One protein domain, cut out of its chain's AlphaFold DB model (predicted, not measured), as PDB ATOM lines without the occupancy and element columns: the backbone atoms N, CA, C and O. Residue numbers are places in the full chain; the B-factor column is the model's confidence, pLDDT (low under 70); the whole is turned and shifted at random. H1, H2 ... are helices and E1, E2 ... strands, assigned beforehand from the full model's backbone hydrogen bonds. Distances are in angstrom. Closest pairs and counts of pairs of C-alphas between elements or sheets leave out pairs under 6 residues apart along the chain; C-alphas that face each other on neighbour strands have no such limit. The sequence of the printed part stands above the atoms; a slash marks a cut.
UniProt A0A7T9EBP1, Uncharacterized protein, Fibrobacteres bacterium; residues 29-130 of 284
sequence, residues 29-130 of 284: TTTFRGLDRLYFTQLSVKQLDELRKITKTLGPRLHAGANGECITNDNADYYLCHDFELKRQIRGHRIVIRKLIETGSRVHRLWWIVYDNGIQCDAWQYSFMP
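This is residues 29 to 130 of the 284 residues of an uncharacterized protein of Fibrobacteres bacterium (UniProt A0A7T9EBP1). Picture one strongly twisted wall of six antiparallel strands, its four long strands E4 to E7 side by side, with the helix H2 crossing over one face, over E7 and E6. The start of the printed part, E1, H1 and E2, lies along the E7 side of the wall, and E3 closes the other side. The 102 printed residues hold two named helices and seven named strands in the order E1, H1, E2, H2, E3, E4, E5, E6, E7; the sheet's order is E2, E7, E6, E5, E4, E3, and the class is mixed, helices and strands. The whole is compact, with a radius of gyration of the C-alphas of 13.6 A and spans of 42 by 31 by 24 A.

Start at C-alpha 31, at (-26.301, 10.865, -33.757), where the short strand E1, residues 31 to 33, begins. Next come the four-residue helix H1, residues 35 to 38, and the strand E2, residues 40 to 42. Find C-alpha 45 at (-17.271, 19.375, -26.435); from there the helix H2 runs through residues 45 to 54, 14.7 A from first to last C-alpha. After the unnamed stretch 55 to 67, look for E3 at residues 68 to 71, 9.9 A long. Then read the four longest strands: E4, residues 78 to 85, 22.9 A; E5, residues 95 to 102, 23.1 A; E6, residues 109 to 116, 23.4 A; and E7, residues 119 to 126, 21.3 A. E7 ends at C-alpha 126, at (-13.017, 15.957, -41.688).

Begin with the sheet at its edge strand E2, which is antiparallel to E7 at 141 degrees between their directions; N 41 and O 125 are 2.8 A apart, within hydrogen-bond range. Move on to E7 and E6, a hairpin, with N 112 and O 124 at 2.8 A. E6 and E5 form the next hairpin, where you will find N 98 and O 113 at 2.8 A. In the hairpin E4 and E5, N 84 and O 97 are 2.8 A apart. The hairpin E3 and E4 brings you to the other edge strand, E3, with N 70 and O 79 at 2.8 A. These five strands E3 to E7 form a meander, each strand the antiparallel neighbour of the one before. From edge to edge the strands' lines turn by 110 degrees. Now look at H2, which is on the sheet at a height of 9.6 A; it lies over E6 and only just over E7, on which 3 of its C-alphas fall. It runs across the strands, at 68 degrees to E6 on the local plane, and its closest C-alphas to E7 are those of Leu 48 and Ala 123, 7.8 A apart. H1 only grazes the sheet, with its residues 35 to 38. E1 pairs with no named strand; its closest C-alphas to E7 are those of Thr 31 and Asp 122, 5.8 A apart. E1 and E2 are apart. In H2 every O i to N i+4 pair is within hydrogen-bond range, while H1 is too short for such a pair.

The two C-alphas farthest apart are those of Asp 74 and Arg 91, 43.3 A. The printed part, residues 29 to 130, has no cut. The link from H2 to E3, with 13 residues, is long; E4 to E5, with 9, is short. The mean pLDDT of the printed part is 80.7; look for values under 70 at residues 56 to 57, 64 to 77, 104 to 106 and 128 to 130, where the model's confidence is low.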
ATOM      1  N   THR A  29     -31.455  13.824 -29.761       79.50
ATOM      2  CA  THR A  29     -30.283  12.928 -29.635       79.50
ATOM      3  C   THR A  29     -29.848  12.312 -30.959       79.50
ATOM      4  O   THR A  29     -29.169  11.287 -30.969       79.50
ATOM      5  N   THR A  30     -30.227  12.895 -32.099       88.69
ATOM      6  CA  THR A  30     -29.842  12.329 -33.395       88.69
ATOM      7  C   THR A  30     -28.316  12.299 -33.556       88.69
ATOM      8  O   THR A  30     -27.673  13.331 -33.719       88.69
ATOM      9  N   THR A  31     -27.743  11.094 -33.558       90.94
ATOM     10  CA  THR A  31     -26.301  10.865 -33.757       90.94
ATOM     11  C   THR A  31     -26.013  10.355 -35.164       90.94
ATOM     12  O   THR A  31     -26.650   9.409 -35.637       90.94
ATOM     13  N   PHE A  32     -25.034  10.942 -35.843       91.81
ATOM     14  CA  PHE A  32     -24.461  10.370 -37.053       91.81
ATOM     15  C   PHE A  32     -23.455   9.289 -36.668       91.81
ATOM     16  O   PHE A  32     -22.656   9.455 -35.754       91.81
ATOM     17  N   ARG A  33     -23.502   8.138 -37.339       93.25
ATOM     18  CA  ARG A  33     -22.615   7.005 -37.036       93.25
ATOM     19  C   ARG A  33     -21.964   6.466 -38.296       93.25
ATOM     20  O   ARG A  33     -22.639   6.302 -39.313       93.25
ATOM     21  N   GLY A  34     -20.686   6.106 -38.198       90.25
ATOM     22  CA  GLY A  34     -19.921   5.505 -39.288       90.25
ATOM     23  C   GLY A  34     -19.209   6.508 -40.197       90.25
ATOM     24  O   GLY A  34     -18.630   6.080 -41.189       90.25
ATOM     25  N   LEU A  35     -19.248   7.816 -39.900       90.56
ATOM     26  CA  LEU A  35     -18.479   8.827 -40.647       90.56
ATOM     27  C   LEU A  35     -16.964   8.688 -40.422       90.56
ATOM     28  O   LEU A  35     -16.176   9.092 -41.274       90.56
ATOM     29  N   ASP A  36     -16.557   8.049 -39.328       88.81
ATOM     30  CA  ASP A  36     -15.179   7.663 -39.020       88.81
ATOM     31  C   ASP A  36     -14.514   6.831 -40.127       88.81
ATOM     32  O   ASP A  36     -13.322   7.010 -40.395       88.81
ATOM     33  N   ARG A  37     -15.305   6.040 -40.869       86.94
ATOM     34  CA  ARG A  37     -14.875   5.306 -42.075       86.94
ATOM     35  C   ARG A  37     -14.378   6.224 -43.199       86.94
ATOM     36  O   ARG A  37     -13.696   5.753 -44.100       86.94
ATOM     37  N   LEU A  38     -14.720   7.515 -43.170       86.62
ATOM     38  CA  LEU A  38     -14.454   8.511 -44.217       86.62
ATOM     39  C   LEU A  38     -13.533   9.640 -43.733       86.62
ATOM     40  O   LEU A  38     -13.658  10.775 -44.180       86.62
ATOM     41  N   TYR A  39     -12.614   9.347 -42.810       85.62
ATOM     42  CA  TYR A  39     -11.661  10.339 -42.281       85.62
ATOM     43  C   TYR A  39     -12.301  11.498 -41.510       85.62
ATOM     44  O   TYR A  39     -11.642  12.502 -41.236       85.62
ATOM     45  N   PHE A  40     -13.551  11.334 -41.080       88.94
ATOM     46  CA  PHE A  40     -14.127  12.222 -40.088       88.94
ATOM     47  C   PHE A  40     -13.740  11.774 -38.680       88.94
ATOM     48  O   PHE A  40     -13.710  10.587 -38.363       88.94
ATOM     49  N   THR A  41     -13.500  12.744 -37.814       91.19
ATOM     50  CA  THR A  41     -13.338  12.553 -36.379       91.19
ATOM     51  C   THR A  41     -14.489  13.261 -35.687       91.19
ATOM     52  O   THR A  41     -14.787  14.417 -35.998       91.19
ATOM     53  N   GLN A  42     -15.161  12.571 -34.768       92.62
ATOM     54  CA  GLN A  42     -16.212  13.191 -33.973       92.62
ATOM     55  C   GLN A  42     -15.590  14.241 -33.051       92.62
ATOM     56  O   GLN A  42     -14.580  13.978 -32.394       92.62
ATOM     57  N   LEU A  43     -16.174  15.437 -33.014       91.44
ATOM     58  CA  LEU A  43     -15.667  16.511 -32.175       91.44
ATOM     59  C   LEU A  43     -16.082  16.320 -30.719       91.44
ATOM     60  O   LEU A  43     -17.251  16.103 -30.402       91.44
ATOM     61  N   SER A  44     -15.117  16.490 -29.822       89.25
ATOM     62  CA  SER A  44     -15.387  16.649 -28.395       89.25
ATOM     63  C   SER A  44     -16.044  18.002 -28.096       89.25
ATOM     64  O   SER A  44     -15.926  18.959 -28.864       89.25
ATOM     65  N   VAL A  45     -16.680  18.113 -26.924       86.00
ATOM     66  CA  VAL A  45     -17.271  19.375 -26.435       86.00
ATOM     67  C   VAL A  45     -16.238  20.508 -26.426       86.00
ATOM     68  O   VAL A  45     -16.532  21.605 -26.885       86.00
ATOM     69  N   LYS A  46     -15.001  20.224 -25.998       87.06
ATOM     70  CA  LYS A  46     -13.916  21.212 -25.963       87.06
ATOM     71  C   LYS A  46     -13.561  21.736 -27.360       87.06
ATOM     72  O   LYS A  46     -13.446  22.942 -27.543       87.06
ATOM     73  N   GLN A  47     -13.414  20.843 -28.341       87.56
ATOM     74  CA  GLN A  47     -13.104  21.234 -29.724       87.56
ATOM     75  C   GLN A  47     -14.248  22.027 -30.357       87.56
ATOM     76  O   GLN A  47     -14.012  22.959 -31.121       87.56
ATOM     77  N   LEU A  48     -15.491  21.674 -30.020       85.19
ATOM     78  CA  LEU A  48     -16.647  22.468 -30.405       85.19
ATOM     79  C   LEU A  48     -16.565  23.869 -29.814       85.19
ATOM     80  O   LEU A  48     -16.660  24.825 -30.569       85.19
ATOM     81  N   ASP A  49     -16.334  24.008 -28.511       85.56
ATOM     82  CA  ASP A  49     -16.232  25.318 -27.862       85.56
ATOM     83  C   ASP A  49     -15.115  26.190 -28.446       85.56
ATOM     84  O   ASP A  49     -15.288  27.400 -28.579       85.56
ATOM     85  N   GLU A  50     -13.986  25.596 -28.838       84.06
ATOM     86  CA  GLU A  50     -12.923  26.291 -29.573       84.06
ATOM     87  C   GLU A  50     -13.411  26.783 -30.940       84.06
ATOM     88  O   GLU A  50     -13.252  27.958 -31.262       84.06
ATOM     89  N   LEU A  51     -14.091  25.929 -31.705       81.00
ATOM     90  CA  LEU A  51     -14.642  26.292 -33.007       81.00
ATOM     91  C   LEU A  51     -15.704  27.410 -32.905       81.00
ATOM     92  O   LEU A  51     -15.731  28.313 -33.740       81.00
ATOM     93  N   ARG A  52     -16.522  27.423 -31.841       82.44
ATOM     94  CA  ARG A  52     -17.516  28.487 -31.571       82.44
ATOM     95  C   ARG A  52     -16.884  29.852 -31.294       82.44
ATOM     96  O   ARG A  52     -17.509  30.878 -31.548       82.44
ATOM     97  N   LYS A  53     -15.659  29.885 -30.760       78.88
ATOM     98  CA  LYS A  53     -14.920  31.144 -30.553       78.88
ATOM     99  C   LYS A  53     -14.461  31.750 -31.875       78.88
ATOM    100  O   LYS A  53     -14.358  32.967 -31.969       78.88
ATOM    101  N   ILE A  54     -14.199  30.903 -32.869       72.31
ATOM    102  CA  ILE A  54     -13.695  31.306 -34.184       72.31
ATOM    103  C   ILE A  54     -14.853  31.747 -35.081       72.31
ATOM    104  O   ILE A  54     -14.752  32.763 -35.762       72.31
ATOM    105  N   THR A  55     -15.989  31.043 -35.031       71.06
ATOM    106  CA  THR A  55     -17.156  31.376 -35.850       71.06
ATOM    107  C   THR A  55     -18.456  31.488 -35.053       71.06
ATOM    108  O   THR A  55     -18.928  30.546 -34.414       71.06
ATOM    109  N   LYS A  56     -19.102  32.657 -35.165       68.12
ATOM    110  CA  LYS A  56     -20.398  32.949 -34.530       68.12
ATOM    111  C   LYS A  56     -21.557  32.147 -35.131       68.12
ATOM    112  O   LYS A  56     -22.612  32.058 -34.507       68.12
ATOM    113  N   THR A  57     -21.395  31.561 -36.324       68.31
ATOM    114  CA  THR A  57     -22.441  30.721 -36.928       68.31
ATOM    115  C   THR A  57     -22.551  29.355 -36.275       68.31
ATOM    116  O   THR A  57     -23.580  28.696 -36.421       68.31
ATOM    117  N   LEU A  58     -21.558  28.931 -35.499       73.88
ATOM    118  CA  LEU A  58     -21.653  27.720 -34.701       73.88
ATOM    119  C   LEU A  58     -22.125  28.072 -33.295       73.88
ATOM    120  O   LEU A  58     -21.355  28.276 -32.369       73.88
ATOM    121  N   GLY A  59     -23.443  28.155 -33.142       75.69
ATOM    122  CA  GLY A  59     -24.091  28.210 -31.838       75.69
ATOM    123  C   GLY A  59     -24.532  26.818 -31.374       75.69
ATOM    124  O   GLY A  59     -24.730  25.925 -32.206       75.69
ATOM    125  N   PRO A  60     -24.786  26.626 -30.064       83.25
ATOM    126  CA  PRO A  60     -25.491  25.442 -29.561       83.25
ATOM    127  C   PRO A  60     -26.926  25.343 -30.107       83.25
ATOM    128  O   PRO A  60     -27.552  24.287 -30.023       83.25
ATOM    129  N   ARG A  61     -27.449  26.441 -30.671       86.19
ATOM    130  CA  ARG A  61     -28.734  26.504 -31.357       86.19
ATOM    131  C   ARG A  61     -28.563  26.870 -32.826       86.19
ATOM    132  O   ARG A  61     -27.687  27.654 -33.186       86.19
ATOM    133  N   LEU A  62     -29.438  26.320 -33.657       84.81
ATOM    134  CA  LEU A  62     -29.527  26.648 -35.070       84.81
ATOM    135  C   LEU A  62     -30.182  28.024 -35.229       84.81
ATOM    136  O   LEU A  62     -31.382  28.182 -35.005       84.81
ATOM    137  N   HIS A  63     -29.402  29.015 -35.643       76.44
ATOM    138  CA  HIS A  63     -29.927  30.314 -36.057       76.44
ATOM    139  C   HIS A  63     -30.387  30.251 -37.520       76.44
ATOM    140  O   HIS A  63     -29.688  29.683 -38.366       76.44
ATOM    141  N   ALA A  64     -31.567  30.810 -37.809       64.62
ATOM    142  CA  ALA A  64     -32.102  30.895 -39.164       64.62
ATOM    143  C   ALA A  64     -31.234  31.828 -40.026       64.62
ATOM    144  O   ALA A  64     -30.891  32.919 -39.582       64.62
ATOM    145  N   GLY A  65     -30.904  31.408 -41.253       57.66
ATOM    146  CA  GLY A  65     -30.262  32.275 -42.250       57.66
ATOM    147  C   GLY A  65     -28.739  32.168 -42.390       57.66
ATOM    148  O   GLY A  65     -28.145  33.066 -42.966       57.66
ATOM    149  N   ALA A  66     -28.091  31.095 -41.926       61.25
ATOM    150  CA  ALA A  66     -26.633  30.943 -42.062       61.25
ATOM    151  C   ALA A  66     -26.164  30.419 -43.440       61.25
ATOM    152  O   ALA A  66     -25.064  29.889 -43.542       61.25
ATOM    153  N   ASN A  67     -26.985  30.522 -44.491       65.44
ATOM    154  CA  ASN A  67     -26.572  30.131 -45.841       65.44
ATOM    155  C   ASN A  67     -25.777  31.273 -46.477       65.44
ATOM    156  O   ASN A  67     -26.369  32.280 -46.859       65.44
ATOM    157  N   GLY A  68     -24.461  31.108 -46.600       66.94
ATOM    158  CA  GLY A  68     -23.589  32.108 -47.214       66.94
ATOM    159  C   GLY A  68     -22.175  32.128 -46.643       66.94
ATOM    160  O   GLY A  68     -21.782  31.274 -45.842       66.94
ATOM    161  N   GLU A  69     -21.407  33.121 -47.077       58.50
ATOM    162  CA  GLU A  69     -20.057  33.377 -46.582       58.50
ATOM    163  C   GLU A  69     -20.117  34.017 -45.193       58.50
ATOM    164  O   GLU A  69     -20.904  34.929 -44.937       58.50
ATOM    165  N   CYS A  70     -19.288  33.534 -44.275       62.00
ATOM    166  CA  CYS A  70     -19.117  34.102 -42.947       62.00
ATOM    167  C   CYS A  70     -17.650  34.481 -42.762       62.00
ATOM    168  O   CYS A  70     -16.765  33.627 -42.711       62.00
ATOM    169  N   ILE A  71     -17.410  35.786 -42.669       56.12
ATOM    170  CA  ILE A  71     -16.088  36.365 -42.430       56.12
ATOM    171  C   ILE A  71     -15.749  36.198 -40.944       56.12
ATOM    172  O   ILE A  71     -16.582  36.505 -40.085       56.12
ATOM    173  N   THR A  72     -14.541  35.722 -40.636       60.69
ATOM    174  CA  THR A  72     -14.029  35.661 -39.256       60.69
ATOM    175  C   THR A  72     -12.901  36.668 -39.020       60.69
ATOM    176  O   THR A  72     -12.364  37.248 -39.962       60.69
ATOM    177  N   ASN A  73     -12.638  36.951 -37.740       51.84
ATOM    178  CA  ASN A  73     -11.776  38.037 -37.259       51.84
ATOM    179  C   ASN A  73     -10.329  37.966 -37.780       51.84
ATOM    180  O   ASN A  73      -9.774  36.878 -37.879       51.84
ATOM    181  N   ASP A  74      -9.745  39.154 -37.981       53.97
ATOM    182  CA  ASP A  74      -8.336  39.591 -38.110       53.97
ATOM    183  C   ASP A  74      -7.344  38.813 -39.010       53.97
ATOM    184  O   ASP A  74      -6.402  39.426 -39.510       53.97
ATOM    185  N   ASN A  75      -7.557  37.527 -39.300       53.00
ATOM    186  CA  ASN A  75      -6.642  36.660 -40.059       53.00
ATOM    187  C   ASN A  75      -7.114  36.316 -41.485       53.00
ATOM    188  O   ASN A  75      -6.462  35.526 -42.158       53.00
ATOM    189  N   ALA A  76      -8.204  36.919 -41.971       56.00
ATOM    190  CA  ALA A  76      -8.718  36.750 -43.340       56.00
ATOM    191  C   ALA A  76      -9.111  35.312 -43.755       56.00
ATOM    192  O   ALA A  76      -9.321  35.065 -44.942       56.00
ATOM    193  N   ASP A  77      -9.276  34.381 -42.808       64.88
ATOM    194  CA  ASP A  77      -9.861  33.069 -43.090       64.88
ATOM    195  C   ASP A  77     -11.391  33.193 -43.223       64.88
ATOM    196  O   ASP A  77     -12.098  33.679 -42.326       64.88
ATOM    197  N   TYR A  78     -11.915  32.755 -44.371       72.62
ATOM    198  CA  TYR A  78     -13.343  32.784 -44.682       72.62
ATOM    199  C   TYR A  78     -13.954  31.400 -44.497       72.62
ATOM    200  O   TYR A  78     -13.458  30.406 -45.044       72.62
ATOM    201  N   TYR A  79     -15.073  31.352 -43.774       80.00
ATOM    202  CA  TYR A  79     -15.849  30.133 -43.621       80.00
ATOM    203  C   TYR A  79     -17.096  30.179 -44.495       80.00
ATOM    204  O   TYR A  79     -17.923  31.082 -44.367       80.00
ATOM    205  N   LEU A  80     -17.276  29.172 -45.345       84.12
ATOM    206  CA  LEU A  80     -18.531  28.975 -46.065       84.12
ATOM    207  C   LEU A  80     -19.467  28.121 -45.218       84.12
ATOM    208  O   LEU A  80     -19.068  27.072 -44.706       84.12
ATOM    209  N   CYS A  81     -20.713  28.567 -45.076       86.62
ATOM    210  CA  CYS A  81     -21.728  27.879 -44.295       86.62
ATOM    211  C   CYS A  81     -22.937  27.525 -45.167       86.62
ATOM    212  O   CYS A  81     -23.501  28.372 -45.864       86.62
ATOM    213  N   HIS A  82     -23.342  26.255 -45.112       88.19
ATOM    214  CA  HIS A  82     -24.494  25.740 -45.845       88.19
ATOM    215  C   HIS A  82     -25.323  24.796 -44.979       88.19
ATOM    216  O   HIS A  82     -24.815  23.797 -44.467       88.19
ATOM    217  N   ASP A  83     -26.617  25.079 -44.876       91.31
ATOM    218  CA  ASP A  83     -27.585  24.264 -44.155       91.31
ATOM    219  C   ASP A  83     -28.342  23.334 -45.106       91.31
ATOM    220  O   ASP A  83     -28.935  23.760 -46.098       91.31
ATOM    221  N   PHE A  84     -28.384  22.051 -44.752       91.94
ATOM    222  CA  PHE A  84     -29.144  21.021 -45.445       91.94
ATOM    223  C   PHE A  84     -30.222  20.465 -44.517       91.94
ATOM    224  O   PHE A  84     -29.952  19.676 -43.610       91.94
ATOM    225  N   GLU A  85     -31.464  20.883 -44.744       91.88
ATOM    226  CA  GLU A  85     -32.615  20.411 -43.976       91.88
ATOM    227  C   GLU A  85     -33.138  19.072 -44.510       91.88
ATOM    228  O   GLU A  85     -33.366  18.904 -45.711       91.88
ATOM    229  N   LEU A  86     -33.351  18.112 -43.603       90.81
ATOM    230  CA  LEU A  86     -34.000  16.845 -43.924       90.81
ATOM    231  C   LEU A  86     -35.513  17.074 -44.001       90.81
ATOM    232  O   LEU A  86     -36.165  17.341 -42.991       90.81
ATOM    233  N   LYS A  87     -36.079  16.961 -45.205       86.38
ATOM    234  CA  LYS A  87     -37.500  17.215 -45.480       86.38
ATOM    235  C   LYS A  87     -38.397  16.164 -44.836       86.38
ATOM    236  O   LYS A  87     -39.495  16.484 -44.387       86.38
ATOM    237  N   ARG A  88     -37.974  14.894 -44.812       81.38
ATOM    238  CA  ARG A  88     -38.746  13.817 -44.183       81.38
ATOM    239  C   ARG A  88     -38.391  13.732 -42.706       81.38
ATOM    240  O   ARG A  88     -37.288  13.338 -42.321       81.38
ATOM    241  N   GLN A  89     -39.363  14.057 -41.871       77.94
ATOM    242  CA  GLN A  89     -39.200  14.074 -40.424       77.94
ATOM    243  C   GLN A  89     -39.371  12.671 -39.831       77.94
ATOM    244  O   GLN A  89     -40.224  11.891 -40.259       77.94
ATOM    245  N   ILE A  90     -38.577  12.359 -38.808       73.88
ATOM    246  CA  ILE A  90     -38.825  11.222 -37.915       73.88
ATOM    247  C   ILE A  90     -39.495  11.807 -36.675       73.88
ATOM    248  O   ILE A  90     -38.927  12.690 -36.044       73.88
ATOM    249  N   ARG A  91     -40.717  11.361 -36.356       74.38
ATOM    250  CA  ARG A  91     -41.507  11.854 -35.206       74.38
ATOM    251  C   ARG A  91     -41.741  13.373 -35.171       74.38
ATOM    252  O   ARG A  91     -41.880  13.951 -34.103       74.38
ATOM    253  N   GLY A  92     -41.774  14.028 -36.329       79.31
ATOM    254  CA  GLY A  92     -41.959  15.481 -36.395       79.31
ATOM    255  C   GLY A  92     -40.710  16.296 -36.044       79.31
ATOM    256  O   GLY A  92     -40.783  17.518 -35.984       79.31
ATOM    257  N   HIS A  93     -39.561  15.647 -35.823       84.56
ATOM    258  CA  HIS A  93     -38.315  16.352 -35.547       84.56
ATOM    259  C   HIS A  93     -37.745  16.986 -36.818       84.56
ATOM    260  O   HIS A  93     -37.629  16.331 -37.861       84.56
ATOM    261  N   ARG A  94     -37.335  18.250 -36.706       89.00
ATOM    262  CA  ARG A  94     -36.616  18.996 -37.738       89.00
ATOM    263  C   ARG A  94     -35.118  18.752 -37.593       89.00
ATOM    264  O   ARG A  94     -34.500  19.271 -36.667       89.00
ATOM    265  N   ILE A  95     -34.535  18.000 -38.522       91.06
ATOM    266  CA  ILE A  95     -33.096  17.710 -38.540       91.06
ATOM    267  C   ILE A  95     -32.425  18.555 -39.624       91.06
ATOM    268  O   ILE A  95     -32.854  18.543 -40.778       91.06
ATOM    269  N   VAL A  96     -31.355  19.258 -39.259       92.38
ATOM    270  CA  VAL A  96     -30.546  20.081 -40.168       92.38
ATOM    271  C   VAL A  96     -29.082  19.687 -40.041       92.38
ATOM    272  O   VAL A  96     -28.556  19.569 -38.937       92.38
ATOM    273  N   ILE A  97     -28.420  19.494 -41.179       93.44
ATOM    274  CA  ILE A  97     -26.977  19.267 -41.260       93.44
ATOM    275  C   ILE A  97     -26.344  20.558 -41.767       93.44
ATOM    276  O   ILE A  97     -26.592  20.962 -42.900       93.44
ATOM    277  N   ARG A  98     -25.527  21.200 -40.938       92.25
ATOM    278  CA  ARG A  98     -24.743  22.382 -41.299       92.25
ATOM    279  C   ARG A  98     -23.353  21.946 -41.751       92.25
ATOM    280  O   ARG A  98     -22.604  21.363 -40.969       92.25
ATOM    281  N   LYS A  99     -23.019  22.231 -43.009       91.19
ATOM    282  CA  LYS A  99     -21.669  22.127 -43.572       91.19
ATOM    283  C   LYS A  99     -20.953  23.454 -43.331       91.19
ATOM    284  O   LYS A  99     -21.430  24.485 -43.798       91.19
ATOM    285  N   LEU A 100     -19.818  23.411 -42.644       88.62
ATOM    286  CA  LEU A 100     -18.892  24.535 -42.527       88.62
ATOM    287  C   LEU A 100     -17.595  24.185 -43.260       88.62
ATOM    288  O   LEU A 100     -17.095  23.074 -43.089       88.62
ATOM    289  N   ILE A 101     -17.059  25.105 -44.056       86.44
ATOM    290  CA  ILE A 101     -15.825  24.910 -44.828       86.44
ATOM    291  C   ILE A 101     -14.878  26.054 -44.507       86.44
ATOM    292  O   ILE A 101     -15.241  27.204 -44.720       86.44
ATOM    293  N   GLU A 102     -13.681  25.739 -44.032       83.88
ATOM    294  CA  GLU A 102     -12.565  26.684 -43.968       83.88
ATOM    295  C   GLU A 102     -11.907  26.744 -45.346       83.88
ATOM    296  O   GLU A 102     -11.325  25.762 -45.825       83.88
ATOM    297  N   THR A 103     -12.061  27.883 -46.015       74.50
ATOM    298  CA  THR A 103     -11.464  28.121 -47.333       74.50
ATOM    299  C   THR A 103     -10.046  28.679 -47.186       74.50
ATOM    300  O   THR A 103      -9.671  29.149 -46.121       74.50
ATOM    301  N   GLY A 104      -9.228  28.592 -48.240       68.69
ATOM    302  CA  GLY A 104      -7.849  29.116 -48.239       68.69
ATOM    303  C   GLY A 104      -6.747  28.050 -48.243       68.69
ATOM    304  O   GLY A 104      -5.603  28.347 -48.577       68.69
ATOM    305  N   SER A 105      -7.082  26.786 -47.973       67.69
ATOM    306  CA  SER A 105      -6.165  25.643 -48.088       67.69
ATOM    307  C   SER A 105      -6.437  24.784 -49.334       67.69
ATOM    308  O   SER A 105      -7.554  24.729 -49.843       67.69
ATOM    309  N   ARG A 106      -5.413  24.054 -49.811       68.06
ATOM    310  CA  ARG A 106      -5.513  23.109 -50.949       68.06
ATOM    311  C   ARG A 106      -6.497  21.958 -50.696       68.06
ATOM    312  O   ARG A 106      -7.106  21.450 -51.631       68.06
ATOM    313  N   VAL A 107      -6.587  21.522 -49.442       70.50
ATOM    314  CA  VAL A 107      -7.594  20.579 -48.943       70.50
ATOM    315  C   VAL A 107      -8.303  21.282 -47.802       70.50
ATOM    316  O   VAL A 107      -7.654  21.658 -46.820       70.50
ATOM    317  N   HIS A 108      -9.604  21.506 -47.945       75.12
ATOM    318  CA  HIS A 108     -10.375  22.267 -46.972       75.12
ATOM    319  C   HIS A 108     -10.548  21.476 -45.683       75.12
ATOM    320  O   HIS A 108     -10.855  20.279 -45.699       75.12
ATOM    321  N   ARG A 109     -10.404  22.164 -44.549       82.38
ATOM    322  CA  ARG A 109     -10.977  21.656 -43.305       82.38
ATOM    323  C   ARG A 109     -12.474  21.894 -43.380       82.38
ATOM    324  O   ARG A 109     -12.926  22.980 -43.736       82.38
ATOM    325  N   LEU A 110     -13.246  20.859 -43.083       89.00
ATOM    326  CA  LEU A 110     -14.697  20.939 -43.143       89.00
ATOM    327  C   LEU A 110     -15.323  20.242 -41.947       89.00
ATOM    328  O   LEU A 110     -14.795  19.261 -41.416       89.00
ATOM    329  N   TRP A 111     -16.476  20.758 -41.544       91.56
ATOM    330  CA  TRP A 111     -17.241  20.267 -40.413       91.56
ATOM    331  C   TRP A 111     -18.673  19.994 -40.823       91.56
ATOM    332  O   TRP A 111     -19.282  20.770 -41.559       91.56
ATOM    333  N   TRP A 112     -19.210  18.887 -40.327       93.62
ATOM    334  CA  TRP A 112     -20.617  18.537 -40.439       93.62
ATOM    335  C   TRP A 112     -21.216  18.578 -39.042       93.62
ATOM    336  O   TRP A 112     -20.875  17.765 -38.183       93.62
ATOM    337  N   ILE A 113     -22.094  19.545 -38.815       92.56
ATOM    338  CA  ILE A 113     -22.746  19.766 -37.528       92.56
ATOM    339  C   ILE A 113     -24.216  19.401 -37.666       92.56
ATOM    340  O   ILE A 113     -24.890  19.845 -38.594       92.56
ATOM    341  N   VAL A 114     -24.718  18.586 -36.749       93.12
ATOM    342  CA  VAL A 114     -26.093  18.094 -36.775       93.12
ATOM    343  C   VAL A 114     -26.893  18.838 -35.721       93.12
ATOM    344  O   VAL A 114     -26.517  18.882 -34.548       93.12
ATOM    345  N   TYR A 115     -28.008  19.406 -36.160       91.94
ATOM    346  CA  TYR A 115     -29.002  20.041 -35.316       91.94
ATOM    347  C   TYR A 115     -30.303  19.246 -35.386       91.94
ATOM    348  O   TYR A 115     -30.795  18.954 -36.475       91.94
ATOM    349  N   ASP A 116     -30.884  18.937 -34.234       91.69
ATOM    350  CA  ASP A 116     -32.166  18.248 -34.097       91.69
ATOM    351  C   ASP A 116     -33.111  19.148 -33.286       91.69
ATOM    352  O   ASP A 116     -32.778  19.610 -32.194       91.69
ATOM    353  N   ASN A 117     -34.237  19.529 -33.895       90.62
ATOM    354  CA  ASN A 117     -35.131  20.598 -33.436       90.62
ATOM    355  C   ASN A 117     -34.397  21.906 -33.098       90.62
ATOM    356  O   ASN A 117     -34.755  22.640 -32.179       90.62
ATOM    357  N   GLY A 118     -33.350  22.202 -33.870       89.44
ATOM    358  CA  GLY A 118     -32.533  23.396 -33.701       89.44
ATOM    359  C   GLY A 118     -31.539  23.332 -32.543       89.44
ATOM    360  O   GLY A 118     -30.887  24.341 -32.291       89.44
ATOM    361  N   ILE A 119     -31.375  22.196 -31.864       90.38
ATOM    362  CA  ILE A 119     -30.345  21.992 -30.837       90.38
ATOM    363  C   ILE A 119     -29.203  21.187 -31.446       90.38
ATOM    364  O   ILE A 119     -29.441  20.159 -32.076       90.38
ATOM    365  N   GLN A 120     -27.966  21.649 -31.270       90.69
ATOM    366  CA  GLN A 120     -26.795  20.910 -31.726       90.69
ATOM    367  C   GLN A 120     -26.684  19.582 -30.963       90.69
ATOM    368  O   GLN A 120     -26.569  19.587 -29.738       90.69
ATOM    369  N   CYS A 121     -26.678  18.464 -31.683       90.75
ATOM    370  CA  CYS A 121     -26.662  17.124 -31.094       90.75
ATOM    371  C   CYS A 121     -25.453  16.280 -31.513       90.75
ATOM    372  O   CYS A 121     -25.094  15.346 -30.800       90.75
ATOM    373  N   ASP A 122     -24.803  16.610 -32.631       93.00
ATOM    374  CA  ASP A 122     -23.606  15.905 -33.088       93.00
ATOM    375  C   ASP A 122     -22.714  16.813 -33.945       93.00
ATOM    376  O   ASP A 122     -23.169  17.825 -34.487       93.00
ATOM    377  N   ALA A 123     -21.432  16.474 -34.050       93.00
ATOM    378  CA  ALA A 123     -20.461  17.245 -34.807       93.00
ATOM    379  C   ALA A 123     -19.265  16.405 -35.236       93.00
ATOM    380  O   ALA A 123     -18.640  15.716 -34.431       93.00
ATOM    381  N   TRP A 124     -18.904  16.534 -36.504       94.06
ATOM    382  CA  TRP A 124     -17.822  15.791 -37.122       94.06
ATOM    383  C   TRP A 124     -16.905  16.744 -37.869       94.06
ATOM    384  O   TRP A 124     -17.371  17.647 -38.557       94.06
ATOM    385  N   GLN A 125     -15.602  16.525 -37.752       91.25
ATOM    386  CA  GLN A 125     -14.585  17.231 -38.513       91.25
ATOM    387  C   GLN A 125     -13.934  16.259 -39.476       91.25
ATOM    388  O   GLN A 125     -13.394  15.239 -39.055       91.25
ATOM    389  N   TYR A 126     -13.921  16.598 -40.753       87.75
ATOM    390  CA  TYR A 126     -13.017  15.957 -41.688       87.75
ATOM    391  C   TYR A 126     -11.638  16.596 -41.538       87.75
ATOM    392  O   TYR A 126     -11.484  17.819 -41.625       87.75
ATOM    393  N   SER A 127     -10.644  15.757 -41.272       72.06
ATOM    394  CA  SER A 127      -9.255  16.177 -41.185       72.06
ATOM    395  C   SER A 127      -8.438  15.381 -42.183       72.06
ATOM    396  O   SER A 127      -8.432  14.149 -42.162       72.06
ATOM    397  N   PHE A 128      -7.713  16.100 -43.033       66.19
ATOM    398  CA  PHE A 128      -6.650  15.537 -43.848       66.19
ATOM    399  C   PHE A 128      -5.478  15.176 -42.928       66.19
ATOM    400  O   PHE A 128      -4.539  15.949 -42.752       66.19
ATOM    401  N   MET A 129      -5.558  14.023 -42.272       58.00
ATOM    402  CA  MET A 129      -4.388  13.405 -41.663       58.00
ATOM    403  C   MET A 129      -3.886  12.342 -42.633       58.00
ATOM    404  O   MET A 129      -4.595  11.355 -42.827       58.00
ATOM    405  N   PRO A 130      -2.717  12.529 -43.271       53.09
ATOM    406  CA  PRO A 130      -2.067  11.446 -43.988       53.09
ATOM    407  C   PRO A 130      -1.666  10.398 -42.948       53.09
ATOM    408  O   PRO A 130      -0.667  10.538 -42.252       53.09
TER     409      PRO A 130